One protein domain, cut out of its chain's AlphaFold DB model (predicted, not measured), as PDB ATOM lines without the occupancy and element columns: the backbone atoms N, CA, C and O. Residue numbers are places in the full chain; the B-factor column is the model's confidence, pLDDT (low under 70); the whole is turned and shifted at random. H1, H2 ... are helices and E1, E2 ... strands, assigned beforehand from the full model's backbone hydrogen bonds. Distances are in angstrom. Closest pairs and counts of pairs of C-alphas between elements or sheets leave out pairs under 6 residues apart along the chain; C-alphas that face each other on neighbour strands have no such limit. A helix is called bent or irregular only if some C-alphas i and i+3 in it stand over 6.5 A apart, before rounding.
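Overview. This is residues 609 to 615 and 656 to 692 of the 1035 residues of the protein "Dimer-Tnp-hAT domain containing protein" of Pyrenophora tritici-repentis (UniProt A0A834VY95). A short ribbon of two parallel strands, E1 and E2, has one helix, H1, beyond its E2 side; after E2 the chain turns round and H1 runs back near that strand. The unnamed tail, residues 683 to 692, leaves the end of H1 and folds back towards the E2 side of the ribbon. The printed part has 44 residues, with two named strands and one named helix in the order E1, E2, H1; the sheet's order is E1, E2, all parallel, and the class is mixed, helices and strands. The whole is compact, with a radius of gyration of the C-alphas of 10.0 A, and rounded, with spans of 27 by 19 by 19 A.

Arrangement. The strand E1, residues 611 to 615, and the strand E2, residues 662 to 667, are parallel neighbours, with 16 degrees between their N-to-C directions. Among the C-alphas that face each other, those of His 612 and Gly 663 are 4.7 A apart and those of Phe 615 and Ser 667 are 5.3 A apart. N of Val 613 and O of Tyr 664 are within hydrogen-bond range at 2.9 A, and N of Gly 663 and O of Ile 611 at 2.8 A. The helix H1, residues 672 to 682, follows E2 over a tight link of 4 residues. E2 and H1 are near each other, with 7 pairs of C-alphas within 10 A but no pair within 8 A. E1 and H1 are apart. In H1 every O i to N i+4 pair is within hydrogen-bond range.

Along the chain. E1 runs from Ile 611, whose C-alpha is at (505.623, 207.990, 305.595), to Phe 615, 13.0 A from first to last C-alpha. E2, the longest strand by residues, runs from Leu 662 to Ser 667 and is 15.1 A long from first to last C-alpha; C-alpha 662 is at (505.498, 206.659, 310.531). H1 runs from Thr 672 to Glu 682, 15.5 A from first to last C-alpha, and ends with C-alpha 682 at (510.229, 205.926, 320.978). It is not bent.

Size, cuts and confidence. The two C-alphas farthest apart in the domain are those of Ser 609 and Leu 670, at 28.1 A. The first and last printed C-alphas, those of Ser 609 and Leu 692, are 17.6 A apart. Residues 616 to 655 are cut out and not printed, and C-alphas 615 and 656 are 17.1 A apart across the cut. The link from E1 to E2 runs across this cut. The mean pLDDT of the printed part is 73.0 in this model. It is under 70 at residues 666 to 674, residue 676 and residues 686 to 689.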
ATOM      1  N   SER A 609     499.391 207.647 301.973       84.88
ATOM      2  CA  SER A 609     500.206 206.594 302.576       84.88
ATOM      3  C   SER A 609     500.807 207.026 303.912       84.88
ATOM      4  O   SER A 609     501.022 208.219 304.166       84.88
ATOM      5  N   LYS A 610     501.210 206.040 304.714       85.56
ATOM      6  CA  LYS A 610     502.231 206.231 305.751       85.56
ATOM      7  C   LYS A 610     503.542 206.744 305.150       85.56
ATOM      8  O   LYS A 610     503.840 206.554 303.968       85.56
ATOM      9  N   ILE A 611     504.339 207.407 305.983       85.06
ATOM     10  CA  ILE A 611     505.623 207.990 305.595       85.06
ATOM     11  C   ILE A 611     506.724 206.980 305.908       85.06
ATOM     12  O   ILE A 611     506.995 206.674 307.070       85.06
ATOM     13  N   HIS A 612     507.360 206.451 304.869       82.69
ATOM     14  CA  HIS A 612     508.507 205.552 304.996       82.69
ATOM     15  C   HIS A 612     509.795 206.360 304.898       82.69
ATOM     16  O   HIS A 612     509.901 207.256 304.061       82.69
ATOM     17  N   VAL A 613     510.774 206.048 305.745       77.56
ATOM     18  CA  VAL A 613     512.011 206.827 305.844       77.56
ATOM     19  C   VAL A 613     513.215 205.920 305.657       77.56
ATOM     20  O   VAL A 613     513.426 204.953 306.393       77.56
ATOM     21  N   SER A 614     514.022 206.264 304.660       75.44
ATOM     22  CA  SER A 614     515.309 205.649 304.383       75.44
ATOM     23  C   SER A 614     516.430 206.581 304.830       75.44
ATOM     24  O   SER A 614     516.399 207.769 304.510       75.44
ATOM     25  N   PHE A 615     517.432 206.056 305.522       73.12
ATOM     26  CA  PHE A 615     518.603 206.824 305.930       73.12
ATOM     27  C   PHE A 615     519.887 206.094 305.532       73.12
ATOM     28  O   PHE A 615     519.995 204.872 305.649       73.12
ATOM     29  N   GLY A 656     507.290 216.933 311.579       85.38
ATOM     30  CA  GLY A 656     505.954 216.615 312.092       85.38
ATOM     31  C   GLY A 656     505.545 215.153 311.888       85.38
ATOM     32  O   GLY A 656     504.355 214.855 311.841       85.38
ATOM     33  N   ILE A 657     506.511 214.240 311.744       87.44
ATOM     34  CA  ILE A 657     506.249 212.814 311.530       87.44
ATOM     35  C   ILE A 657     506.050 212.141 312.891       87.44
ATOM     36  O   ILE A 657     506.992 211.967 313.667       87.44
ATOM     37  N   THR A 658     504.805 211.772 313.175       83.25
ATOM     38  CA  THR A 658     504.357 211.116 314.411       83.25
ATOM     39  C   THR A 658     504.356 209.587 314.283       83.25
ATOM     40  O   THR A 658     504.491 209.041 313.186       83.25
ATOM     41  N   SER A 659     504.206 208.867 315.402       80.88
ATOM     42  CA  SER A 659     504.221 207.393 315.439       80.88
ATOM     43  C   SER A 659     503.110 206.739 314.607       80.88
ATOM     44  O   SER A 659     503.332 205.685 314.012       80.88
ATOM     45  N   ASP A 660     501.941 207.374 314.501       79.06
ATOM     46  CA  ASP A 660     500.800 206.911 313.703       79.06
ATOM     47  C   ASP A 660     501.008 207.100 312.189       79.06
ATOM     48  O   ASP A 660     500.530 206.292 311.387       79.06
ATOM     49  N   ARG A 661     501.770 208.129 311.796       83.25
ATOM     50  CA  ARG A 661     502.104 208.442 310.397       83.25
ATOM     51  C   ARG A 661     503.377 207.750 309.922       83.25
ATOM     52  O   ARG A 661     503.561 207.571 308.718       83.25
ATOM     53  N   LEU A 662     504.250 207.343 310.842       84.88
ATOM     54  CA  LEU A 662     505.498 206.659 310.531       84.88
ATOM     55  C   LEU A 662     505.244 205.219 310.058       84.88
ATOM     56  O   LEU A 662     504.724 204.365 310.782       84.88
ATOM     57  N   GLY A 663     505.671 204.939 308.830       80.81
ATOM     58  CA  GLY A 663     505.636 203.624 308.206       80.81
ATOM     59  C   GLY A 663     506.867 202.783 308.548       80.81
ATOM     60  O   GLY A 663     507.092 202.388 309.694       80.81
ATOM     61  N   TYR A 664     507.654 202.467 307.520       78.81
ATOM     62  CA  TYR A 664     508.839 201.611 307.622       78.81
ATOM     63  C   TYR A 664     510.115 202.450 307.660       78.81
ATOM     64  O   TYR A 664     510.219 203.467 306.975       78.81
ATOM     65  N   LEU A 665     511.083 201.987 308.450       72.62
ATOM     66  CA  LEU A 665     512.409 202.579 308.597       72.62
ATOM     67  C   LEU A 665     513.452 201.665 307.955       72.62
ATOM     68  O   LEU A 665     513.410 200.447 308.140       72.62
ATOM     69  N   TYR A 666     514.407 202.251 307.239       69.50
ATOM     70  CA  TYR A 666     515.398 201.497 306.479       69.50
ATOM     71  C   TYR A 666     516.810 202.107 306.588       69.50
ATOM     72  O   TYR A 666     516.956 203.318 306.448       69.50
ATOM     73  N   SER A 667     517.847 201.262 306.755       63.28
ATOM     74  CA  SER A 667     519.267 201.660 306.883       63.28
ATOM     75  C   SER A 667     520.256 200.756 306.134       63.28
ATOM     76  O   SER A 667     520.043 199.543 306.043       63.28
ATOM     77  N   THR A 668     521.392 201.324 305.711       55.59
ATOM     78  CA  THR A 668     522.615 200.630 305.243       55.59
ATOM     79  C   THR A 668     523.650 200.346 306.343       55.59
ATOM     80  O   THR A 668     524.546 199.532 306.113       55.59
ATOM     81  N   THR A 669     523.568 200.969 307.526       49.47
ATOM     82  CA  THR A 669     524.666 200.964 308.516       49.47
ATOM     83  C   THR A 669     524.465 200.009 309.702       49.47
ATOM     84  O   THR A 669     523.392 199.907 310.298       49.47
ATOM     85  N   LEU A 670     525.542 199.297 310.059       47.16
ATOM     86  CA  LEU A 670     525.715 198.541 311.308       47.16
ATOM     87  C   LEU A 670     525.928 199.562 312.442       47.16
ATOM     88  O   LEU A 670     527.007 200.148 312.507       47.16
ATOM     89  N   PRO A 671     524.903 199.857 313.261       49.78
ATOM     90  CA  PRO A 671     524.437 198.938 314.297       49.78
ATOM     91  C   PRO A 671     522.903 198.855 314.307       49.78
ATOM     92  O   PRO A 671     522.200 199.582 315.010       49.78
ATOM     93  N   THR A 672     522.366 197.946 313.497       56.84
ATOM     94  CA  THR A 672     520.925 197.855 313.230       56.84
ATOM     95  C   THR A 672     520.097 197.477 314.458       56.84
ATOM     96  O   THR A 672     518.955 197.907 314.548       56.84
ATOM     97  N   THR A 673     520.617 196.714 315.421       62.03
ATOM     98  CA  THR A 673     519.794 196.241 316.549       62.03
ATOM     99  C   THR A 673     519.538 197.329 317.593       62.03
ATOM    100  O   THR A 673     518.382 197.579 317.919       62.03
ATOM    101  N   THR A 674     520.575 198.014 318.085       67.38
ATOM    102  CA  THR A 674     520.446 199.048 319.131       67.38
ATOM    103  C   THR A 674     519.708 200.287 318.631       67.38
ATOM    104  O   THR A 674     518.778 200.749 319.291       67.38
ATOM    105  N   LEU A 675     520.023 200.747 317.414       71.12
ATOM    106  CA  LEU A 675     519.296 201.818 316.723       71.12
ATOM    107  C   LEU A 675     517.798 201.512 316.612       71.12
ATOM    108  O   LEU A 675     516.952 202.320 316.992       71.12
ATOM    109  N   ARG A 676     517.456 200.320 316.113       68.88
ATOM    110  CA  ARG A 676     516.057 199.919 315.943       68.88
ATOM    111  C   ARG A 676     515.344 199.776 317.274       68.88
ATOM    112  O   ARG A 676     514.204 200.200 317.365       68.88
ATOM    113  N   SER A 677     515.987 199.207 318.291       71.62
ATOM    114  CA  SER A 677     515.402 199.099 319.631       71.62
ATOM    115  C   SER A 677     515.193 200.466 320.287       71.62
ATOM    116  O   SER A 677     514.278 200.621 321.089       71.62
ATOM    117  N   ALA A 678     516.020 201.466 319.973       76.56
ATOM    118  CA  ALA A 678     515.798 202.843 320.405       76.56
ATOM    119  C   ALA A 678     514.578 203.462 319.699       76.56
ATOM    120  O   ALA A 678     513.650 203.888 320.380       76.56
ATOM    121  N   LEU A 679     514.514 203.398 318.363       77.19
ATOM    122  CA  LEU A 679     513.385 203.942 317.590       77.19
ATOM    123  C   LEU A 679     512.062 203.203 317.860       77.19
ATOM    124  O   LEU A 679     511.011 203.826 317.941       77.19
ATOM    125  N   ALA A 680     512.105 201.883 318.046       76.62
ATOM    126  CA  ALA A 680     510.936 201.063 318.367       76.62
ATOM    127  C   ALA A 680     510.321 201.425 319.723       76.62
ATOM    128  O   ALA A 680     509.102 201.401 319.862       76.62
ATOM    129  N   ARG A 681     511.157 201.777 320.713       78.75
ATOM    130  CA  ARG A 681     510.696 202.268 322.020       78.75
ATOM    131  C   ARG A 681     510.084 203.661 321.924       78.75
ATOM    132  O   ARG A 681     509.106 203.924 322.604       78.75
ATOM    133  N   GLU A 682     510.664 204.532 321.106       79.38
ATOM    134  CA  GLU A 682     510.229 205.926 320.978       79.38
ATOM    135  C   GLU A 682     508.935 206.080 320.165       79.38
ATOM    136  O   GLU A 682     508.089 206.898 320.510       79.38
ATOM    137  N   TYR A 683     508.756 205.272 319.117       79.12
ATOM    138  CA  TYR A 683     507.601 205.340 318.212       79.12
ATOM    139  C   TYR A 683     506.632 204.151 318.356       79.12
ATOM    140  O   TYR A 683     505.762 203.973 317.507       79.12
ATOM    141  N   GLU A 684     506.791 203.337 319.405       75.44
ATOM    142  CA  GLU A 684     505.882 202.246 319.800       75.44
ATOM    143  C   GLU A 684     505.553 201.236 318.682       75.44
ATOM    144  O   GLU A 684     504.399 200.871 318.452       75.44
ATOM    145  N   PHE A 685     506.574 200.744 317.973       71.81
ATOM    146  CA  PHE A 685     506.392 199.713 316.946       71.81
ATOM    147  C   PHE A 685     507.192 198.441 317.219       71.81
ATOM    148  O   PHE A 685     508.276 198.457 317.800       71.81
ATOM    149  N   GLU A 686     506.689 197.307 316.729       67.50
ATOM    150  CA  GLU A 686     507.393 196.033 316.834       67.50
ATOM    151  C   GLU A 686     508.571 195.974 315.856       67.50
ATOM    152  O   GLU A 686     508.413 196.012 314.630       67.50
ATOM    153  N   SER A 687     509.784 195.889 316.403       66.19
ATOM    154  CA  SER A 687     511.002 195.991 315.599       66.19
ATOM    155  C   SER A 687     511.156 194.840 314.594       66.19
ATOM    156  O   SER A 687     511.742 195.044 313.527       66.19
ATOM    157  N   ALA A 688     510.654 193.639 314.900       64.00
ATOM    158  CA  ALA A 688     510.748 192.471 314.022       64.00
ATOM    159  C   ALA A 688     509.947 192.683 312.726       64.00
ATOM    160  O   ALA A 688     510.532 192.695 311.646       64.00
ATOM    161  N   HIS A 689     508.657 193.015 312.836       66.06
ATOM    162  CA  HIS A 689     507.749 193.184 311.693       66.06
ATOM    163  C   HIS A 689     508.076 194.363 310.767       66.06
ATOM    164  O   HIS A 689     507.648 194.379 309.613       66.06
ATOM    165  N   ARG A 690     508.837 195.353 311.247       70.56
ATOM    166  CA  ARG A 690     509.303 196.496 310.442       70.56
ATOM    167  C   ARG A 690     510.762 196.364 309.989       70.56
ATOM    168  O   ARG A 690     511.390 197.356 309.622       70.56
ATOM    169  N   ARG A 691     511.340 195.154 310.034       71.56
ATOM    170  CA  ARG A 691     512.730 194.894 309.627       71.56
ATOM    171  C   ARG A 691     512.870 194.733 308.115       71.56
ATOM    172  O   ARG A 691     512.859 193.623 307.598       71.56
ATOM    173  N   LEU A 692     513.153 195.826 307.420       76.06
ATOM    174  CA  LEU A 692     513.582 195.754 306.023       76.06
ATOM    175  C   LEU A 692     515.107 195.651 305.926       76.06
ATOM    176  O   LEU A 692     515.843 196.267 306.700       76.06
TER     177      LEU A 692